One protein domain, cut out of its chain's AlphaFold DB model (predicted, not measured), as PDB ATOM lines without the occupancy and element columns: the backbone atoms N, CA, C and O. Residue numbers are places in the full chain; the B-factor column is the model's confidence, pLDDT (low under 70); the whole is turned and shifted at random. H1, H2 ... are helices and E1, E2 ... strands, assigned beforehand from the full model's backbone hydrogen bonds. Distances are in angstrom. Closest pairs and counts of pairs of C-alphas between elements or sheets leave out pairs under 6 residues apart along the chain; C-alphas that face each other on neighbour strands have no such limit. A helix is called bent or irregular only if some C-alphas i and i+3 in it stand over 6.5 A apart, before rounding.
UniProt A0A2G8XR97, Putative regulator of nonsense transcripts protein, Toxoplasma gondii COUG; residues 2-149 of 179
ATOM      1  N   GLU A   2      10.779  -0.754 -49.800       79.62
ATOM      2  CA  GLU A   2      12.069  -0.380 -50.416       79.62
ATOM      3  C   GLU A   2      13.284  -0.556 -49.497       79.62
ATOM      4  O   GLU A   2      14.255  -1.188 -49.893       79.62
ATOM      5  N   GLY A   3      13.219  -0.100 -48.240       86.88
ATOM      6  CA  GLY A   3      14.340  -0.246 -47.298       86.88
ATOM      7  C   GLY A   3      14.689  -1.693 -46.909       86.88
ATOM      8  O   GLY A   3      15.826  -1.955 -46.509       86.88
ATOM      9  N   LEU A   4      13.734  -2.626 -47.025       89.00
ATOM     10  CA  LEU A   4      13.967  -4.067 -46.862       89.00
ATOM     11  C   LEU A   4      14.549  -4.656 -48.152       89.00
ATOM     12  O   LEU A   4      15.565  -5.350 -48.105       89.00
ATOM     13  N   SER A   5      13.966  -4.297 -49.298       88.56
ATOM     14  CA  SER A   5      14.424  -4.723 -50.624       88.56
ATOM     15  C   SER A   5      15.869  -4.294 -50.907       88.56
ATOM     16  O   SER A   5      16.686  -5.111 -51.322       88.56
ATOM     17  N   ALA A   6      16.241  -3.058 -50.555       92.50
ATOM     18  CA  ALA A   6      17.606  -2.537 -50.670       92.50
ATOM     19  C   ALA A   6      18.636  -3.323 -49.836       92.50
ATOM     20  O   ALA A   6      19.832  -3.263 -50.107       92.50
ATOM     21  N   ARG A   7      18.181  -4.080 -48.828       93.75
ATOM     22  CA  ARG A   7      19.002  -4.989 -48.013       93.75
ATOM     23  C   ARG A   7      18.877  -6.456 -48.440       93.75
ATOM     24  O   ARG A   7      19.326  -7.339 -47.716       93.75
ATOM     25  N   GLY A   8      18.243  -6.731 -49.580       92.38
ATOM     26  CA  GLY A   8      17.999  -8.084 -50.080       92.38
ATOM     27  C   GLY A   8      16.963  -8.875 -49.273       92.38
ATOM     28  O   GLY A   8      16.887 -10.096 -49.404       92.38
ATOM     29  N   ILE A   9      16.167  -8.214 -48.428       91.94
ATOM     30  CA  ILE A   9      15.145  -8.871 -47.611       91.94
ATOM     31  C   ILE A   9      13.839  -8.905 -48.400       91.94
ATOM     32  O   ILE A   9      13.227  -7.872 -48.667       91.94
ATOM     33  N   ARG A  10      13.399 -10.117 -48.750       90.00
ATOM     34  CA  ARG A  10      12.097 -10.339 -49.389       90.00
ATOM     35  C   ARG A  10      10.976 -10.103 -48.376       90.00
ATOM     36  O   ARG A  10      11.067 -10.549 -47.234       90.00
ATOM     37  N   SER A  11       9.920  -9.411 -48.778       90.44
ATOM     38  CA  SER A  11       8.781  -9.136 -47.906       90.44
ATOM     39  C   SER A  11       7.494  -8.990 -48.700       90.44
ATOM     40  O   SER A  11       7.540  -8.590 -49.861       90.44
ATOM     41  N   VAL A  12       6.352  -9.229 -48.060       87.12
ATOM     42  CA  VAL A  12       5.027  -8.941 -48.632       87.12
ATOM     43  C   VAL A  12       4.213  -8.063 -47.698       87.12
ATOM     44  O   VAL A  12       4.259  -8.234 -46.480       87.12
ATOM     45  N   ARG A  13       3.450  -7.130 -48.274       86.25
ATOM     46  CA  ARG A  13       2.461  -6.332 -47.551       86.25
ATOM     47  C   ARG A  13       1.071  -6.933 -47.730       86.25
ATOM     48  O   ARG A  13       0.659  -7.226 -48.846       86.25
ATOM     49  N   VAL A  14       0.342  -7.067 -46.631       82.44
ATOM     50  CA  VAL A  14      -1.009  -7.616 -46.574       82.44
ATOM     51  C   VAL A  14      -1.940  -6.603 -45.907       82.44
ATOM     52  O   VAL A  14      -1.687  -6.150 -44.792       82.44
ATOM     53  N   GLY A  15      -3.027  -6.237 -46.587       74.81
ATOM     54  CA  GLY A  15      -4.054  -5.341 -46.055       74.81
ATOM     55  C   GLY A  15      -4.902  -4.691 -47.147       74.81
ATOM     56  O   GLY A  15      -4.576  -4.771 -48.326       74.81
ATOM     57  N   ASN A  16      -5.972  -4.006 -46.740       58.50
ATOM     58  CA  ASN A  16      -6.962  -3.373 -47.630       58.50
ATOM     59  C   ASN A  16      -6.473  -2.087 -48.331       58.50
ATOM     60  O   ASN A  16      -7.286  -1.316 -48.833       58.50
ATOM     61  N   GLY A  17      -5.164  -1.819 -48.338       52.09
ATOM     62  CA  GLY A  17      -4.610  -0.686 -49.075       52.09
ATOM     63  C   GLY A  17      -4.850  -0.859 -50.574       52.09
ATOM     64  O   GLY A  17      -4.743  -1.968 -51.089       52.09
ATOM     65  N   SER A  18      -5.166   0.239 -51.251       37.28
ATOM     66  CA  SER A  18      -5.512   0.402 -52.672       37.28
ATOM     67  C   SER A  18      -4.449  -0.042 -53.695       37.28
ATOM     68  O   SER A  18      -4.481   0.392 -54.839       37.28
ATOM     69  N   GLU A  19      -3.512  -0.903 -53.311       45.34
ATOM     70  CA  GLU A  19      -2.484  -1.487 -54.171       45.34
ATOM     71  C   GLU A  19      -2.854  -2.949 -54.466       45.34
ATOM     72  O   GLU A  19      -2.158  -3.886 -54.066       45.34
ATOM     73  N   SER A  20      -3.976  -3.156 -55.166       51.53
ATOM     74  CA  SER A  20      -4.331  -4.465 -55.743       51.53
ATOM     75  C   SER A  20      -3.206  -5.046 -56.604       51.53
ATOM     76  O   SER A  20      -3.086  -6.262 -56.728       51.53
ATOM     77  N   ASP A  21      -2.371  -4.172 -57.158       46.38
ATOM     78  CA  ASP A  21      -1.363  -4.504 -58.158       46.38
ATOM     79  C   ASP A  21      -0.127  -5.155 -57.511       46.38
ATOM     80  O   ASP A  21       0.332  -6.191 -57.980       46.38
ATOM     81  N   LEU A  22       0.318  -4.662 -56.345       51.31
ATOM     82  CA  LEU A  22       1.398  -5.293 -55.559       51.31
ATOM     83  C   LEU A  22       0.987  -6.658 -54.992       51.31
ATOM     84  O   LEU A  22       1.817  -7.530 -54.730       51.31
ATOM     85  N   GLN A  23      -0.315  -6.839 -54.783       65.12
ATOM     86  CA  GLN A  23      -0.892  -8.106 -54.375       65.12
ATOM     87  C   GLN A  23      -0.905  -9.103 -55.549       65.12
ATOM     88  O   GLN A  23      -0.544 -10.264 -55.359       65.12
ATOM     89  N   GLU A  24      -1.267  -8.676 -56.764       69.31
ATOM     90  CA  GLU A  24      -1.223  -9.551 -57.944       69.31
ATOM     91  C   GLU A  24       0.214  -9.908 -58.373       69.31
ATOM     92  O   GLU A  24       0.457 -11.062 -58.729       69.31
ATOM     93  N   GLU A  25       1.186  -8.995 -58.251       72.69
ATOM     94  CA  GLU A  25       2.611  -9.294 -58.486       72.69
ATOM     95  C   GLU A  25       3.123 -10.434 -57.598       72.69
ATOM     96  O   GLU A  25       3.835 -11.321 -58.067       72.69
ATOM     97  N   ALA A  26       2.711 -10.457 -56.325       75.25
ATOM     98  CA  ALA A  26       3.137 -11.468 -55.361       75.25
ATOM     99  C   ALA A  26       2.650 -12.890 -55.693       75.25
ATOM    100  O   ALA A  26       3.163 -13.852 -55.123       75.25
ATOM    101  N   ILE A  27       1.650 -13.023 -56.572       83.31
ATOM    102  CA  ILE A  27       1.087 -14.311 -56.993       83.31
ATOM    103  C   ILE A  27       1.352 -14.635 -58.468       83.31
ATOM    104  O   ILE A  27       1.001 -15.730 -58.904       83.31
ATOM    105  N   ALA A  28       1.939 -13.715 -59.241       82.88
ATOM    106  CA  ALA A  28       2.083 -13.835 -60.694       82.88
ATOM    107  C   ALA A  28       3.034 -14.965 -61.129       82.88
ATOM    108  O   ALA A  28       2.867 -15.543 -62.206       82.88
ATOM    109  N   ASP A  29       4.015 -15.304 -60.292       83.69
ATOM    110  CA  ASP A  29       4.996 -16.370 -60.522       83.69
ATOM    111  C   ASP A  29       4.507 -17.758 -60.065       83.69
ATOM    112  O   ASP A  29       5.172 -18.773 -60.298       83.69
ATOM    113  N   LEU A  30       3.337 -17.832 -59.427       86.94
ATOM    114  CA  LEU A  30       2.792 -19.073 -58.895       86.94
ATOM    115  C   LEU A  30       2.080 -19.880 -59.985       86.94
ATOM    116  O   LEU A  30       1.316 -19.357 -60.795       86.94
ATOM    117  N   GLY A  31       2.269 -21.204 -59.969       85.62
ATOM    118  CA  GLY A  31       1.815 -22.093 -61.049       85.62
ATOM    119  C   GLY A  31       0.310 -22.037 -61.349       85.62
ATOM    120  O   GLY A  31      -0.093 -22.252 -62.490       85.62
ATOM    121  N   ARG A  32      -0.520 -21.687 -60.357       88.12
ATOM    122  CA  ARG A  32      -1.986 -21.576 -60.495       88.12
ATOM    123  C   ARG A  32      -2.470 -20.174 -60.893       88.12
ATOM    124  O   ARG A  32      -3.675 -19.957 -61.002       88.12
ATOM    125  N   TYR A  33      -1.568 -19.219 -61.132       90.75
ATOM    126  CA  TYR A  33      -1.937 -17.856 -61.528       90.75
ATOM    127  C   TYR A  33      -2.710 -17.825 -62.853       90.75
ATOM    128  O   TYR A  33      -3.715 -17.125 -62.978       90.75
ATOM    129  N   ARG A  34      -2.309 -18.659 -63.824       90.50
ATOM    130  CA  ARG A  34      -3.007 -18.780 -65.115       90.50
ATOM    131  C   ARG A  34      -4.461 -19.230 -64.952       90.50
ATOM    132  O   ARG A  34      -5.334 -18.713 -65.648       90.50
ATOM    133  N   ASP A  35      -4.727 -20.136 -64.012       91.62
ATOM    134  CA  ASP A  35      -6.085 -20.604 -63.715       91.62
ATOM    135  C   ASP A  35      -6.940 -19.479 -63.124       91.62
ATOM    136  O   ASP A  35      -8.077 -19.282 -63.549       91.62
ATOM    137  N   TYR A  36      -6.380 -18.692 -62.198       91.81
ATOM    138  CA  TYR A  36      -7.042 -17.502 -61.652       91.81
ATOM    139  C   TYR A  36      -7.440 -16.511 -62.756       91.81
ATOM    140  O   TYR A  36      -8.599 -16.091 -62.813       91.81
ATOM    141  N   VAL A  37      -6.511 -16.177 -63.661       90.94
ATOM    142  CA  VAL A  37      -6.769 -15.246 -64.772       90.94
ATOM    143  C   VAL A  37      -7.882 -15.774 -65.680       90.94
ATOM    144  O   VAL A  37      -8.804 -15.030 -66.017       90.94
ATOM    145  N   ARG A  38      -7.850 -17.069 -66.019       93.56
ATOM    146  CA  ARG A  38      -8.876 -17.715 -66.851       93.56
ATOM    147  C   ARG A  38     -10.262 -17.673 -66.201       93.56
ATOM    148  O   ARG A  38     -11.235 -17.330 -66.866       93.56
ATOM    149  N   LEU A  39     -10.362 -17.987 -64.907       93.44
ATOM    150  CA  LEU A  39     -11.629 -17.940 -64.165       93.44
ATOM    151  C   LEU A  39     -12.204 -16.517 -64.114       93.44
ATOM    152  O   LEU A  39     -13.403 -16.331 -64.321       93.44
ATOM    153  N   LYS A  40     -11.349 -15.506 -63.902       91.00
ATOM    154  CA  LYS A  40     -11.739 -14.084 -63.897       91.00
ATOM    155  C   LYS A  40     -12.270 -13.641 -65.266       91.00
ATOM    156  O   LYS A  40     -13.313 -13.000 -65.324       91.00
ATOM    157  N   GLN A  41     -11.593 -14.020 -66.354       93.12
ATOM    158  CA  GLN A  41     -12.013 -13.711 -67.730       93.12
ATOM    159  C   GLN A  41     -13.342 -14.376 -68.115       93.12
ATOM    160  O   GLN A  41     -14.143 -13.775 -68.825       93.12
ATOM    161  N   ASN A  42     -13.607 -15.578 -67.602       95.06
ATOM    162  CA  ASN A  42     -14.845 -16.318 -67.851       95.06
ATOM    163  C   ASN A  42     -16.019 -15.897 -66.942       95.06
ATOM    164  O   ASN A  42     -17.066 -16.537 -66.968       95.06
ATOM    165  N   GLY A  43     -15.859 -14.864 -66.105       93.19
ATOM    166  CA  GLY A  43     -16.903 -14.400 -65.180       93.19
ATOM    167  C   GLY A  43     -17.151 -15.318 -63.974       93.19
ATOM    168  O   GLY A  43     -18.130 -15.142 -63.252       93.19
ATOM    169  N   MET A  44     -16.266 -16.285 -63.710       93.50
ATOM    170  CA  MET A  44     -16.387 -17.255 -62.613       93.50
ATOM    171  C   MET A  44     -15.824 -16.677 -61.303       93.50
ATOM    172  O   MET A  44     -14.852 -17.175 -60.734       93.50
ATOM    173  N   PHE A  45     -16.409 -15.578 -60.818       89.19
ATOM    174  CA  PHE A  45     -15.828 -14.767 -59.737       89.19
ATOM    175  C   PHE A  45     -15.680 -15.497 -58.390       89.19
ATOM    176  O   PHE A  45     -14.715 -15.246 -57.668       89.19
ATOM    177  N   GLY A  46     -16.597 -16.406 -58.041       89.50
ATOM    178  CA  GLY A  46     -16.520 -17.173 -56.787       89.50
ATOM    179  C   GLY A  46     -15.329 -18.138 -56.754       89.50
ATOM    180  O   GLY A  46     -14.567 -18.189 -55.785       89.50
ATOM    181  N   GLU A  47     -15.112 -18.849 -57.855       91.88
ATOM    182  CA  GLU A  47     -13.976 -19.756 -58.024       91.88
ATOM    183  C   GLU A  47     -12.668 -18.977 -58.154       91.88
ATOM    184  O   GLU A  47     -11.690 -19.301 -57.481       91.88
ATOM    185  N   ALA A  48     -12.670 -17.885 -58.930       88.50
ATOM    186  CA  ALA A  48     -11.527 -16.985 -59.037       88.50
ATOM    187  C   ALA A  48     -11.105 -16.452 -57.659       88.50
ATOM    188  O   ALA A  48      -9.916 -16.457 -57.348       88.50
ATOM    189  N   LYS A  49     -12.056 -16.065 -56.794       85.81
ATOM    190  CA  LYS A  49     -11.779 -15.637 -55.411       85.81
ATOM    191  C   LYS A  49     -11.124 -16.750 -54.588       85.81
ATOM    192  O   LYS A  49     -10.176 -16.478 -53.855       85.81
ATOM    193  N   THR A  50     -11.594 -17.987 -54.735       88.19
ATOM    194  CA  THR A  50     -11.054 -19.156 -54.022       88.19
ATOM    195  C   THR A  50      -9.621 -19.465 -54.456       88.19
ATOM    196  O   THR A  50      -8.731 -19.602 -53.614       88.19
ATOM    197  N   VAL A  51      -9.362 -19.509 -55.769       89.81
ATOM    198  CA  VAL A  51      -8.007 -19.707 -56.310       89.81
ATOM    199  C   VAL A  51      -7.093 -18.558 -55.898       89.81
ATOM    200  O   VAL A  51      -5.973 -18.801 -55.454       89.81
ATOM    201  N   ARG A  52      -7.586 -17.317 -55.960       87.06
ATOM    202  CA  ARG A  52      -6.849 -16.129 -55.525       87.06
ATOM    203  C   ARG A  52      -6.433 -16.236 -54.059       87.06
ATOM    204  O   ARG A  52      -5.271 -16.006 -53.752       87.06
ATOM    205  N   MET A  53      -7.338 -16.627 -53.161       83.56
ATOM    206  CA  MET A  53      -7.016 -16.786 -51.737       83.56
ATOM    207  C   MET A  53      -5.929 -17.844 -51.503       83.56
ATOM    208  O   MET A  53      -4.996 -17.617 -50.735       83.56
ATOM    209  N   ALA A  54      -6.004 -18.979 -52.206       86.88
ATOM    210  CA  ALA A  54      -4.981 -20.021 -52.125       86.88
ATOM    211  C   ALA A  54      -3.610 -19.526 -52.621       86.88
ATOM    212  O   ALA A  54      -2.599 -19.775 -51.964       86.88
ATOM    213  N   LEU A  55      -3.590 -18.788 -53.735       88.38
ATOM    214  CA  LEU A  55      -2.383 -18.162 -54.277       88.38
ATOM    215  C   LEU A  55      -1.772 -17.161 -53.289       88.38
ATOM    216  O   LEU A  55      -0.579 -17.231 -53.015       88.38
ATOM    217  N   PHE A  56      -2.579 -16.282 -52.688       85.31
ATOM    218  CA  PHE A  56      -2.091 -15.341 -51.675       85.31
ATOM    219  C   PHE A  56      -1.505 -16.048 -50.462       85.31
ATOM    220  O   PHE A  56      -0.431 -15.680 -49.992       85.31
ATOM    221  N   ARG A  57      -2.179 -17.087 -49.965       85.88
ATOM    222  CA  ARG A  57      -1.689 -17.869 -48.828       85.88
ATOM    223  C   ARG A  57      -0.345 -18.531 -49.142       85.88
ATOM    224  O   ARG A  57       0.537 -18.563 -48.286       85.88
ATOM    225  N   GLU A  58      -0.166 -19.028 -50.363       87.62
ATOM    226  CA  GLU A  58       1.116 -19.563 -50.822       87.62
ATOM    227  C   GLU A  58       2.190 -18.473 -50.934       87.62
ATOM    228  O   GLU A  58       3.297 -18.660 -50.428       87.62
ATOM    229  N   ALA A  59       1.860 -17.325 -51.527       86.12
ATOM    230  CA  ALA A  59       2.773 -16.194 -51.643       86.12
ATOM    231  C   ALA A  59       3.275 -15.739 -50.270       86.12
ATOM    232  O   ALA A  59       4.478 -15.609 -50.078       86.12
ATOM    233  N   ILE A  60       2.382 -15.586 -49.290       88.38
ATOM    234  CA  ILE A  60       2.712 -15.175 -47.917       88.38
ATOM    235  C   ILE A  60       3.667 -16.166 -47.257       88.38
ATOM    236  O   ILE A  60       4.685 -15.759 -46.701       88.38
ATOM    237  N   ARG A  61       3.398 -17.472 -47.377       88.69
ATOM    238  CA  ARG A  61       4.246 -18.530 -46.800       88.69
ATOM    239  C   ARG A  61       5.675 -18.539 -47.347       88.69
ATOM    240  O   ARG A  61       6.576 -19.030 -46.674       88.69
ATOM    241  N   ARG A  62       5.898 -18.012 -48.553       88.75
ATOM    242  CA  ARG A  62       7.227 -17.944 -49.186       88.75
ATOM    243  C   ARG A  62       8.067 -16.752 -48.717       88.75
ATOM    244  O   ARG A  62       9.242 -16.659 -49.104       88.75
ATOM    245  N   GLN A  63       7.490 -15.834 -47.942       89.25
ATOM    246  CA  GLN A  63       8.137 -14.581 -47.559       89.25
ATOM    247  C   GLN A  63       8.711 -14.663 -46.144       89.25
ATOM    248  O   GLN A  63       8.015 -15.086 -45.225       89.25
ATOM    249  N   PRO A  64       9.968 -14.234 -45.939       92.19
ATOM    250  CA  PRO A  64      10.568 -14.213 -44.610       92.19
ATOM    251  C   PRO A  64      10.042 -13.055 -43.747       92.19
ATOM    252  O   PRO A  64      10.154 -13.116 -42.526       92.19
ATOM    253  N   VAL A  65       9.481 -12.008 -44.363       94.06
ATOM    254  CA  VAL A  65       8.890 -10.858 -43.668       94.06
ATOM    255  C   VAL A  65       7.500 -10.576 -44.228       94.06
ATOM    256  O   VAL A  65       7.309 -10.455 -45.439       94.06
ATOM    257  N   ILE A  66       6.529 -10.440 -43.333       93.00
ATOM    258  CA  ILE A  66       5.141 -10.118 -43.655       93.00
ATOM    259  C   ILE A  66       4.792  -8.816 -42.943       93.00
ATOM    260  O   ILE A  66       5.058  -8.663 -41.754       93.00
ATOM    261  N   ILE A  67       4.226  -7.871 -43.685       92.94
ATOM    262  CA  ILE A  67       3.883  -6.534 -43.205       92.94
ATOM    263  C   ILE A  67       2.369  -6.393 -43.259       92.94
ATOM    264  O   ILE A  67       1.780  -6.485 -44.332       92.94
ATOM    265  N   ALA A  68       1.738  -6.127 -42.125       92.44
ATOM    266  CA  ALA A  68       0.307  -5.869 -42.036       92.44
ATOM    267  C   ALA A  68       0.041  -4.773 -41.004       92.44
ATOM    268  O   ALA A  68       0.889  -4.478 -40.164       92.44
ATOM    269  N   THR A  69      -1.143  -4.167 -41.057       94.75
ATOM    270  CA  THR A  69      -1.626  -3.376 -39.920       94.75
ATOM    271  C   THR A  69      -1.981  -4.314 -38.764       94.75
ATOM    272  O   THR A  69      -2.329  -5.471 -39.002       94.75
ATOM    273  N   CYS A  70      -1.952  -3.824 -37.520       96.00
ATOM    274  CA  CYS A  70      -2.314  -4.632 -36.350       96.00
ATOM    275  C   CYS A  70      -3.689  -5.301 -36.517       96.00
ATOM    276  O   CYS A  70      -3.800  -6.517 -36.419       96.00
ATOM    277  N   VAL A  71      -4.714  -4.535 -36.900       94.56
ATOM    278  CA  VAL A  71      -6.054  -5.080 -37.185       94.56
ATOM    279  C   VAL A  71      -6.056  -5.993 -38.415       94.56
ATOM    280  O   VAL A  71      -6.676  -7.052 -38.395       94.56
ATOM    281  N   GLY A  72      -5.331  -5.625 -39.475       92.12
ATOM    282  CA  GLY A  72      -5.229  -6.432 -40.693       92.12
ATOM    283  C   GLY A  72      -4.590  -7.803 -40.466       92.12
ATOM    284  O   GLY A  72      -4.914  -8.746 -41.182       92.12
ATOM    285  N   SER A  73      -3.744  -7.944 -39.441       93.38
ATOM    286  CA  SER A  73      -3.161  -9.231 -39.050       93.38
ATOM    287  C   SER A  73      -4.189 -10.234 -38.507       93.38
ATOM    288  O   SER A  73      -3.884 -11.416 -38.419       93.38
ATOM    289  N   GLY A  74      -5.419  -9.805 -38.200       92.00
ATOM    290  CA  GLY A  74      -6.526 -10.688 -37.815       92.00
ATOM    291  C   GLY A  74      -7.274 -11.327 -38.993       92.00
ATOM    292  O   GLY A  74      -8.306 -11.955 -38.786       92.00
ATOM    293  N   HIS A  75      -6.821 -11.130 -40.233       89.69
ATOM    294  CA  HIS A  75      -7.455 -11.726 -41.409       89.69
ATOM    295  C   HIS A  75      -7.225 -13.250 -41.469       89.69
ATOM    296  O   HIS A  75      -6.097 -13.702 -41.287       89.69
ATOM    297  N   GLU A  76      -8.234 -14.019 -41.909       85.75
ATOM    298  CA  GLU A  76      -8.238 -15.502 -42.073       85.75
ATOM    299  C   GLU A  76      -7.093 -16.096 -42.933       85.75
ATOM    300  O   GLU A  76      -6.913 -17.307 -43.086       85.75
ATOM    301  N   MET A  77      -6.307 -15.235 -43.575       85.00
ATOM    302  CA  MET A  77      -5.129 -15.645 -44.335       85.00
ATOM    303  C   MET A  77      -3.953 -15.992 -43.418       85.00
ATOM    304  O   MET A  77      -3.025 -16.667 -43.866       85.00
ATOM    305  N   PHE A  78      -4.018 -15.549 -42.161       89.19
ATOM    306  CA  PHE A  78      -3.003 -15.740 -41.137       89.19
ATOM    307  C   PHE A  78      -3.308 -16.879 -40.161       89.19
ATOM    308  O   PHE A  78      -2.379 -17.303 -39.490       89.19
ATOM    309  N   ASP A  79      -4.532 -17.418 -40.126       87.25
ATOM    310  CA  ASP A  79      -4.984 -18.386 -39.104       87.25
ATOM    311  C   ASP A  79      -4.084 -19.626 -38.955       87.25
ATOM    312  O   ASP A  79      -3.883 -20.127 -37.852       87.25
ATOM    313  N   ASP A  80      -3.497 -20.104 -40.057       88.69
ATOM    314  CA  ASP A  80      -2.602 -21.272 -40.069       88.69
ATOM    315  C   ASP A  80      -1.108 -20.902 -39.944       88.69
ATOM    316  O   ASP A  80      -0.233 -21.741 -40.186       88.69
ATOM    317  N   LEU A  81      -0.783 -19.635 -39.685       90.94
ATOM    318  CA  LEU A  81       0.588 -19.130 -39.634       90.94
ATOM    319  C   LEU A  81       0.997 -18.818 -38.195       90.94
ATOM    320  O   LEU A  81       0.241 -18.262 -37.410       90.94
ATOM    321  N   VAL A  82       2.243 -19.156 -37.862       95.31
ATOM    322  CA  VAL A  82       2.827 -18.865 -36.551       95.31
ATOM    323  C   VAL A  82       3.892 -17.791 -36.701       95.31
ATOM    324  O   VAL A  82       4.926 -18.002 -37.341       95.31
ATOM    325  N   PHE A  83       3.678 -16.658 -36.043       96.44
ATOM    326  CA  PHE A  83       4.602 -15.533 -36.009       96.44
ATOM    327  C   PHE A  83       5.355 -15.515 -34.684       96.44
ATOM    328  O   PHE A  83       5.068 -14.730 -33.790       96.44
ATOM    329  N   SER A  84       6.370 -16.376 -34.553       97.56
ATOM    330  CA  SER A  84       7.173 -16.460 -33.316       97.56
ATOM    331  C   SER A  84       7.884 -15.151 -32.933       97.56
ATOM    332  O   SER A  84       8.251 -14.983 -31.766       97.56
ATOM    333  N   ARG A  85       8.087 -14.250 -33.907       98.19
ATOM    334  CA  ARG A  85       8.675 -12.920 -33.736       98.19
ATOM    335  C   ARG A  85       7.778 -11.869 -34.373       98.19
ATOM    336  O   ARG A  85       7.462 -11.993 -35.554       98.19
ATOM    337  N   VAL A  86       7.433 -10.834 -33.614       98.38
ATOM    338  CA  VAL A  86       6.577  -9.733 -34.073       98.38
ATOM    339  C   VAL A  86       7.255  -8.395 -33.786       98.38
ATOM    340  O   VAL A  86       7.800  -8.186 -32.707       98.38
ATOM    341  N   ILE A  87       7.225  -7.481 -34.752       98.38
ATOM    342  CA  ILE A  87       7.632  -6.085 -34.559       98.38
ATOM    343  C   ILE A  87       6.391  -5.232 -34.788       98.38
ATOM    344  O   ILE A  87       5.758  -5.351 -35.837       98.38
ATOM    345  N   ILE A  88       6.041  -4.404 -33.809       98.19
ATOM    346  CA  ILE A  88       4.925  -3.464 -33.894       98.19
ATOM    347  C   ILE A  88       5.518  -2.065 -33.907       98.19
ATOM    348  O   ILE A  88       6.108  -1.646 -32.915       98.19
ATOM    349  N   ASP A  89       5.379  -1.380 -35.036       97.12
ATOM    350  CA  ASP A  89       5.754   0.024 -35.189       97.12
ATOM    351  C   ASP A  89       4.559   0.936 -34.893       97.12
ATOM    352  O   ASP A  89       3.410   0.510 -35.032       97.12
ATOM    353  N   GLU A  90       4.833   2.163 -34.448       96.75
ATOM    354  CA  GLU A  90       3.832   3.115 -33.941       96.75
ATOM    355  C   GLU A  90       2.906   2.512 -32.863       96.75
ATOM    356  O   GLU A  90       1.730   2.856 -32.727       96.75
ATOM    357  N   GLY A  91       3.444   1.600 -32.046       96.38
ATOM    358  CA  GLY A  91       2.691   0.845 -31.045       96.38
ATOM    359  C   GLY A  91       2.089   1.705 -29.931       96.38
ATOM    360  O   GLY A  91       1.187   1.234 -29.240       96.38
ATOM    361  N   ALA A  92       2.564   2.945 -29.770       96.44
ATOM    362  CA  ALA A  92       2.005   3.933 -28.849       96.44
ATOM    363  C   ALA A  92       0.700   4.573 -29.363       96.44
ATOM    364  O   ALA A  92      -0.129   4.997 -28.565       96.44
ATOM    365  N   GLN A  93       0.490   4.600 -30.683       97.38
ATOM    366  CA  GLN A  93      -0.663   5.248 -31.319       97.38
ATOM    367  C   GLN A  93      -1.878   4.310 -31.458       97.38
ATOM    368  O   GLN A  93      -2.959   4.718 -31.885       97.38
ATOM    369  N   ALA A  94      -1.724   3.028 -31.131       96.81
ATOM    370  CA  ALA A  94      -2.769   2.023 -31.256       96.81
ATOM    371  C   ALA A  94      -3.274   1.561 -29.884       96.81
ATOM    372  O   ALA A  94      -2.506   1.403 -28.932       96.81
ATOM    373  N   ILE A  95      -4.590   1.335 -29.791       97.94
ATOM    374  CA  ILE A  95      -5.200   0.779 -28.581       97.94
ATOM    375  C   ILE A  95      -4.582  -0.582 -28.286       97.94
ATOM    376  O   ILE A  95      -4.316  -1.364 -29.202       97.94
ATOM    377  N   GLU A  96      -4.413  -0.899 -27.008       97.56
ATOM    378  CA  GLU A  96      -3.802  -2.164 -26.616       97.56
ATOM    379  C   GLU A  96      -4.437  -3.402 -27.278       97.56
ATOM    380  O   GLU A  96      -3.676  -4.216 -27.804       97.56
ATOM    381  N   PRO A  97      -5.778  -3.550 -27.354       97.75
ATOM    382  CA  PRO A  97      -6.379  -4.703 -28.019       97.75
ATOM    383  C   PRO A  97      -5.925  -4.880 -29.469       97.75
ATOM    384  O   PRO A  97      -5.725  -6.009 -29.905       97.75
ATOM    385  N   SER A  98      -5.698  -3.785 -30.202       97.56
ATOM    386  CA  SER A  98      -5.178  -3.849 -31.569       97.56
ATOM    387  C   SER A  98      -3.765  -4.425 -31.589       97.56
ATOM    388  O   SER A  98      -3.486  -5.302 -32.401       97.56
ATOM    389  N   ASN A  99      -2.890  -3.998 -30.675       97.62
ATOM    390  CA  ASN A  99      -1.513  -4.497 -30.587       97.62
ATOM    391  C   ASN A  99      -1.456  -5.989 -30.230       97.62
ATOM    392  O   ASN A  99      -0.497  -6.659 -30.601       97.62
ATOM    393  N   LEU A 100      -2.472  -6.520 -29.543       98.06
ATOM    394  CA  LEU A 100      -2.544  -7.940 -29.189       98.06
ATOM    395  C   LEU A 100      -2.883  -8.851 -30.380       98.06
ATOM    396  O   LEU A 100      -2.489 -10.016 -30.364       98.06
ATOM    397  N   ILE A 101      -3.554  -8.345 -31.421       97.56
ATOM    398  CA  ILE A 101      -3.953  -9.135 -32.601       97.56
ATOM    399  C   ILE A 101      -2.749  -9.831 -33.265       97.56
ATOM    400  O   ILE A 101      -2.781 -11.056 -33.383       97.56
ATOM    401  N   PRO A 102      -1.656  -9.134 -33.644       97.12
ATOM    402  CA  PRO A 102      -0.505  -9.806 -34.248       97.12
ATOM    403  C   PRO A 102       0.217 -10.749 -33.269       97.12
ATOM    404  O   PRO A 102       0.846 -11.714 -33.700       97.12
ATOM    405  N   LEU A 103       0.121 -10.504 -31.957       97.81
ATOM    406  CA  LEU A 103       0.758 -11.330 -30.924       97.81
ATOM    407  C   LEU A 103       0.016 -12.655 -30.686       97.81
ATOM    408  O   LEU A 103       0.636 -13.637 -30.276       97.81
ATOM    409  N   ALA A 104      -1.286 -12.704 -30.981       96.88
ATOM    410  CA  ALA A 104      -2.120 -13.893 -30.814       96.88
ATOM    411  C   ALA A 104      -1.705 -15.067 -31.721       96.88
ATOM    412  O   ALA A 104      -2.028 -16.218 -31.431       96.88
ATOM    413  N   HIS A 105      -0.920 -14.814 -32.770       95.75
ATOM    414  CA  HIS A 105      -0.452 -15.824 -33.727       95.75
ATOM    415  C   HIS A 105       0.771 -16.621 -33.239       95.75
ATOM    416  O   HIS A 105       1.750 -16.820 -33.963       95.75
ATOM    417  N   GLY A 106       0.754 -17.061 -31.979       96.75
ATOM    418  CA  GLY A 106       1.830 -17.867 -31.385       96.75
ATOM    419  C   GLY A 106       3.149 -17.110 -31.175       96.75
ATOM    420  O   GLY A 106       4.227 -17.715 -31.230       96.75
ATOM    421  N   CYS A 107       3.077 -15.795 -30.947       98.06
ATOM    422  CA  CYS A 107       4.247 -14.964 -30.695       98.06
ATOM    423  C   CYS A 107       4.983 -15.379 -29.415       98.06
ATOM    424  O   CYS A 107       4.376 -15.619 -28.374       98.06
ATOM    425  N   ARG A 108       6.318 -15.452 -29.495       97.75
ATOM    426  CA  ARG A 108       7.202 -15.758 -28.355       97.75
ATOM    427  C   ARG A 108       8.066 -14.571 -27.957       97.75
ATOM    428  O   ARG A 108       8.353 -14.401 -26.784       97.75
ATOM    429  N   ASN A 109       8.477 -13.771 -28.939       97.06
ATOM    430  CA  ASN A 109       9.286 -12.576 -28.742       97.06
ATOM    431  C   ASN A 109       8.698 -11.440 -29.572       97.06
ATOM    432  O   ASN A 109       8.459 -11.623 -30.764       97.06
ATOM    433  N   PHE A 110       8.521 -10.263 -28.987       97.44
ATOM    434  CA  PHE A 110       8.081  -9.098 -29.743       97.44
ATOM    435  C   PHE A 110       8.876  -7.850 -29.386       97.44
ATOM    436  O   PHE A 110       9.483  -7.768 -28.320       97.44
ATOM    437  N   VAL A 111       8.868  -6.888 -30.306       98.00
ATOM    438  CA  VAL A 111       9.421  -5.546 -30.113       98.00
ATOM    439  C   VAL A 111       8.300  -4.545 -30.360       98.00
ATOM    440  O   VAL A 111       7.654  -4.590 -31.408       98.00
ATOM    441  N   LEU A 112       8.076  -3.653 -29.397       97.62
ATOM    442  CA  LEU A 112       7.219  -2.483 -29.568       97.62
ATOM    443  C   LEU A 112       8.110  -1.282 -29.868       97.62
ATOM    444  O   LEU A 112       9.018  -0.976 -29.098       97.62
ATOM    445  N   ILE A 113       7.841  -0.621 -30.981       97.88
ATOM    446  CA  ILE A 113       8.477   0.620 -31.403       97.88
ATOM    447  C   ILE A 113       7.392   1.691 -31.380       97.88
ATOM    448  O   ILE A 113       6.249   1.447 -31.761       97.88
ATOM    449  N   GLY A 114       7.739   2.867 -30.882       96.88
ATOM    450  CA  GLY A 114       6.837   4.000 -30.790       96.88
ATOM    451  C   GLY A 114       7.237   4.903 -29.639       96.88
ATOM    452  O   GLY A 114       8.242   4.674 -28.962       96.88
ATOM    453  N   ASP A 115       6.426   5.924 -29.417       96.88
ATOM    454  CA  ASP A 115       6.735   6.973 -28.464       96.88
ATOM    455  C   ASP A 115       5.500   7.359 -27.649       96.88
ATOM    456  O   ASP A 115       4.579   8.006 -28.140       96.88
ATOM    457  N   HIS A 116       5.497   6.964 -26.377       94.62
ATOM    458  CA  HIS A 116       4.438   7.286 -25.417       94.62
ATOM    459  C   HIS A 116       4.353   8.785 -25.058       94.62
ATOM    460  O   HIS A 116       3.464   9.176 -24.308       94.62
ATOM    461  N   LYS A 117       5.269   9.633 -25.552       95.19
ATOM    462  CA  LYS A 117       5.182  11.100 -25.450       95.19
ATOM    463  C   LYS A 117       4.524  11.753 -26.673       95.19
ATOM    464  O   LYS A 117       4.296  12.961 -26.648       95.19
ATOM    465  N   GLN A 118       4.239  10.990 -27.732       95.62
ATOM    466  CA  GLN A 118       3.574  11.472 -28.948       95.62
ATOM    467  C   GLN A 118       2.059  11.201 -28.911       95.62
ATOM    468  O   GLN A 118       1.459  11.159 -27.839       95.62
ATOM    469  N   LEU A 119       1.409  11.114 -30.077       95.19
ATOM    470  CA  LEU A 119      -0.041  10.958 -30.173       95.19
ATOM    471  C   LEU A 119      -0.494   9.625 -29.550       95.19
ATOM    472  O   LEU A 119      -0.047   8.571 -30.013       95.19
ATOM    473  N   PRO A 120      -1.415   9.654 -28.568       94.94
ATOM    474  CA  PRO A 120      -2.032   8.445 -28.044       94.94
ATOM    475  C   PRO A 120      -3.066   7.889 -29.042       94.94
ATOM    476  O   PRO A 120      -3.387   8.531 -30.052       94.94
ATOM    477  N   PRO A 121      -3.647   6.711 -28.765       96.19
ATOM    478  CA  PRO A 121      -4.764   6.182 -29.528       96.19
ATOM    479  C   PRO A 121      -5.975   7.122 -29.514       96.19
ATOM    480  O   PRO A 121      -6.386   7.637 -28.474       96.19
ATOM    481  N   THR A 122      -6.608   7.304 -30.672       96.12
ATOM    482  CA  THR A 122      -7.824   8.120 -30.787       96.12
ATOM    483  C   THR A 122      -9.037   7.366 -30.245       96.12
ATOM    484  O   THR A 122      -9.543   6.448 -30.896       96.12
ATOM    485  N   ILE A 123      -9.552   7.781 -29.084       97.62
ATOM    486  CA  ILE A 123     -10.743   7.184 -28.465       97.62
ATOM    487  C   ILE A 123     -11.948   8.112 -28.608       97.62
ATOM    488  O   ILE A 123     -11.978   9.207 -28.056       97.62
ATOM    489  N   LEU A 124     -12.975   7.652 -29.328       97.69
ATOM    490  CA  LEU A 124     -14.203   8.431 -29.540       97.69
ATOM    491  C   LEU A 124     -15.114   8.472 -28.306       97.69
ATOM    492  O   LEU A 124     -15.883   9.413 -28.152       97.69
ATOM    493  N   SER A 125     -15.062   7.442 -27.454       98.19
ATOM    494  CA  SER A 125     -15.881   7.344 -26.244       98.19
ATOM    495  C   SER A 125     -15.125   7.900 -25.033       98.19
ATOM    496  O   SER A 125     -14.157   7.272 -24.595       98.19
ATOM    497  N   PRO A 126     -15.576   9.018 -24.430       97.31
ATOM    498  CA  PRO A 126     -14.939   9.562 -23.234       97.31
ATOM    499  C   PRO A 126     -14.957   8.583 -22.055       97.31
ATOM    500  O   PRO A 126     -13.997   8.524 -21.296       97.31
ATOM    501  N   GLU A 127     -16.015   7.774 -21.918       98.38
ATOM    502  CA  GLU A 127     -16.097   6.736 -20.881       98.38
ATOM    503  C   GLU A 127     -15.028   5.656 -21.081       98.38
ATOM    504  O   GLU A 127     -14.405   5.216 -20.117       98.38
ATOM    505  N   ALA A 128     -14.787   5.238 -22.328       98.06
ATOM    506  CA  ALA A 128     -13.766   4.239 -22.626       98.06
ATOM    507  C   ALA A 128     -12.350   4.787 -22.388       98.06
ATOM    508  O   ALA A 128     -11.519   4.076 -21.826       98.06
ATOM    509  N   ALA A 129     -12.097   6.049 -22.758       97.19
ATOM    510  CA  ALA A 129     -10.840   6.734 -22.460       97.19
ATOM    511  C   ALA A 129     -10.622   6.842 -20.943       97.19
ATOM    512  O   ALA A 129      -9.606   6.402 -20.429       97.19
ATOM    513  N   ALA A 130     -11.636   7.279 -20.187       97.12
ATOM    514  CA  ALA A 130     -11.562   7.348 -18.725       97.12
ATOM    515  C   ALA A 130     -11.327   5.980 -18.052       97.12
ATOM    516  O   ALA A 130     -10.857   5.917 -16.918       97.12
ATOM    517  N   ARG A 131     -11.651   4.878 -18.741       97.38
ATOM    518  CA  ARG A 131     -11.370   3.499 -18.312       97.38
ATOM    519  C   ARG A 131     -10.048   2.937 -18.854       97.38
ATOM    520  O   ARG A 131      -9.788   1.750 -18.670       97.38
ATOM    521  N   GLY A 132      -9.217   3.767 -19.483       96.62
ATOM    522  CA  GLY A 132      -7.849   3.443 -19.884       96.62
ATOM    523  C   GLY A 132      -7.699   2.837 -21.279       96.62
ATOM    524  O   GLY A 132      -6.666   2.231 -21.559       96.62
ATOM    525  N   LEU A 133      -8.702   2.951 -22.160       97.56
ATOM    526  CA  LEU A 133      -8.569   2.484 -23.550       97.56
ATOM    527  C   LEU A 133      -7.589   3.342 -24.374       97.56
ATOM    528  O   LEU A 133      -7.084   2.887 -25.398       97.56
ATOM    529  N   ASP A 134      -7.328   4.568 -23.925       96.69
ATOM    530  CA  ASP A 134      -6.317   5.481 -24.459       96.69
ATOM    531  C   ASP A 134      -4.887   5.127 -24.019       96.69
ATOM    532  O   ASP A 134      -3.935   5.679 -24.560       96.69
ATOM    533  N   VAL A 135      -4.707   4.165 -23.109       96.88
ATOM    534  CA  VAL A 135      -3.380   3.667 -22.731       96.88
ATOM    535  C   VAL A 135      -2.965   2.553 -23.687       96.88
ATOM    536  O   VAL A 135      -3.541   1.459 -23.705       96.88
ATOM    537  N   SER A 136      -1.931   2.820 -24.480       97.31
ATOM    538  CA  SER A 136      -1.358   1.832 -25.399       97.31
ATOM    539  C   SER A 136      -0.598   0.722 -24.664       97.31
ATOM    540  O   SER A 136      -0.146   0.880 -23.526       97.31
ATOM    541  N   LEU A 137      -0.369  -0.404 -25.352       96.69
ATOM    542  CA  LEU A 137       0.446  -1.494 -24.803       96.69
ATOM    543  C   LEU A 137       1.886  -1.031 -24.513       96.69
ATOM    544  O   LEU A 137       2.473  -1.421 -23.504       96.69
ATOM    545  N   LEU A 138       2.448  -0.185 -25.388       96.75
ATOM    546  CA  LEU A 138       3.789   0.377 -25.215       96.75
ATOM    547  C   LEU A 138       3.853   1.236 -23.953       96.75
ATOM    548  O   LEU A 138       4.731   1.028 -23.120       96.75
ATOM    549  N   GLU A 139       2.905   2.156 -23.785       96.12
ATOM    550  CA  GLU A 139       2.831   3.021 -22.606       96.12
ATOM    551  C   GLU A 139       2.685   2.208 -21.315       96.12
ATOM    552  O   GLU A 139       3.376   2.477 -20.332       96.12
ATOM    553  N   ARG A 140       1.871   1.148 -21.332       95.62
ATOM    554  CA  ARG A 140       1.722   0.247 -20.186       95.62
ATOM    555  C   ARG A 140       3.024  -0.461 -19.814       95.62
ATOM    556  O   ARG A 140       3.354  -0.559 -18.630       95.62
ATOM    557  N   PHE A 141       3.780  -0.954 -20.794       95.50
ATOM    558  CA  PHE A 141       5.092  -1.556 -20.535       95.50
ATOM    559  C   PHE A 141       6.095  -0.529 -20.005       95.50
ATOM    560  O   PHE A 141       6.819  -0.829 -19.054       95.50
ATOM    561  N   VAL A 142       6.089   0.686 -20.560       93.94
ATOM    562  CA  VAL A 142       6.940   1.782 -20.084       93.94
ATOM    563  C   VAL A 142       6.626   2.137 -18.630       93.94
ATOM    564  O   VAL A 142       7.539   2.213 -17.812       93.94
ATOM    565  N   GLY A 143       5.346   2.294 -18.284       93.44
ATOM    566  CA  GLY A 143       4.918   2.662 -16.934       93.44
ATOM    567  C   GLY A 143       5.106   1.559 -15.887       93.44
ATOM    568  O   GLY A 143       5.300   1.859 -14.713       93.44
ATOM    569  N   SER A 144       5.069   0.288 -16.295       94.56
ATOM    570  CA  SER A 144       5.233  -0.851 -15.378       94.56
ATOM    571  C   SER A 144       6.689  -1.278 -15.169       94.56
ATOM    572  O   SER A 144       6.983  -1.939 -14.176       94.56
ATOM    573  N   GLY A 145       7.601  -0.928 -16.084       91.06
ATOM    574  CA  GLY A 145       9.028  -1.257 -15.973       91.06
ATOM    575  C   GLY A 145       9.349  -2.754 -16.073       91.06
ATOM    576  O   GLY A 145      10.436  -3.177 -15.688       91.06
ATOM    577  N   ILE A 146       8.415  -3.572 -16.570       89.69
ATOM    578  CA  ILE A 146       8.558  -5.040 -16.629       89.69
ATOM    579  C   ILE A 146       9.352  -5.534 -17.844       89.69
ATOM    580  O   ILE A 146       9.702  -6.711 -17.913       89.69
ATOM    581  N   ALA A 147       9.619  -4.656 -18.809       87.56
ATOM    582  CA  ALA A 147      10.364  -4.962 -20.024       87.56
ATOM    583  C   ALA A 147      11.536  -3.981 -20.195       87.56
ATOM    584  O   ALA A 147      11.441  -2.841 -19.735       87.56
ATOM    585  N   PRO A 148      12.633  -4.381 -20.868       93.12
ATOM    586  CA  PRO A 148      13.698  -3.457 -21.237       93.12
ATOM    587  C   PRO A 148      13.155  -2.329 -22.119       93.12
ATOM    588  O   PRO A 148      12.482  -2.584 -23.116       93.12
ATOM    589  N   ILE A 149      13.481  -1.088 -21.765       93.75
ATOM    590  CA  ILE A 149      13.086   0.111 -22.508       93.75
ATOM    591  C   ILE A 149      14.362   0.775 -23.011       93.75
ATOM    592  O   ILE A 149      15.268   1.053 -22.228       93.75
TER     593      ILE A 149
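This is residues 2 to 149 of the 179 residues of the protein "Putative regulator of nonsense transcripts protein" of Toxoplasma gondii COUG (UniProt A0A2G8XR97). Two small parallel sheets of two strands, E1 with E2 and E3 with E4, follow each other along an elongated, loosely built body. The helical hairpin H3 and H4 makes one end, while H7 and, reached by the long stretch 113 to 125, H6 lie toward the other. H5 packs on the sheet E3 E4, whereas H4 reaches the sheet E1 E2 with residues 56 to 61. The printed part has 148 residues, with seven named helices and four named strands in the order H1 E1 H2 H3 H4 E2 E3 H5 E4 H6 H7; the class is mixed, helices and strands, with 73 residues, under half, in named elements. The whole is loose, with a radius of gyration of the C-alphas of 18.6 A, and only just elongated, spanning 56 by 37 by 26 A.

E1, residues 11 to 14, and E2, residues 65 to 68, are parallel neighbours at 21 degrees, with N 14 and O 67 2.8 A apart, within hydrogen-bond range. E3, residues 85 to 88, is near E2; its parallel neighbour is E4, residues 109 to 112, at 10 degrees, with N 88 and O 111 2.9 A apart, within hydrogen-bond range. H5, residues 96 to 103, forms with E3 and E4 a strand-helix-strand unit, two parallel strands with a helix between them along the chain, and its crossover is right-handed. The closest C-alphas of E3 and H5 are those of Val 86 and Leu 103, 6.8 A apart. H4, residues 45 to 61, H3, residues 33 to 41, and H2, residues 20 to 25, lie between E1 and E2 in a second such unit. The closest C-alphas of E1 and H4 are those of Val 12 and Ile 60, 6.7 A apart. H3 and H4 touch as a hairpin, at a shallow tilt of 24 degrees, opposite ways; their closest C-alphas are those of Leu 39 and Ala 48, 5.2 A apart. H2 and H4 are close but not clearly touching, their closest C-alphas, of Gln 23 and Phe 56, being 7.8 A apart. H7, residues 137 to 144, is close to H5 but not clearly touching, with the closest C-alphas, of Glu 96 and Leu 137, 4.7 A apart. H6, residues 126 to 130, is apart from H7, and H1, residues 2 to 5, touches no helix. Every O i to N i+4 pair is within hydrogen-bond range in H2, H3, H4, H6 and H7; in H5 1 of 4 is, beside 4 of 5 O i to N i+3 pairs, and H1 is too short for an i+4 pair.

H1 begins at C-alpha 2, (12.069, -0.380, -50.416), and H7 ends at C-alpha 144, (5.233, -0.851, -15.378). H4 is 24.2 A long, H3 12.5 A, H5 11.1 A and H7 10.6 A. H5 is irregular, but only just: C-alphas 99 and 102 are 6.53 A apart.

The two C-alphas farthest apart, of Asn 42 and Gly 145, are 59.1 A apart. The printed part has no cut; the links E2 to E3 and E4 to H6 are long. Mean pLDDT of the printed part is 90.1, with residues 16 to 24 under 70.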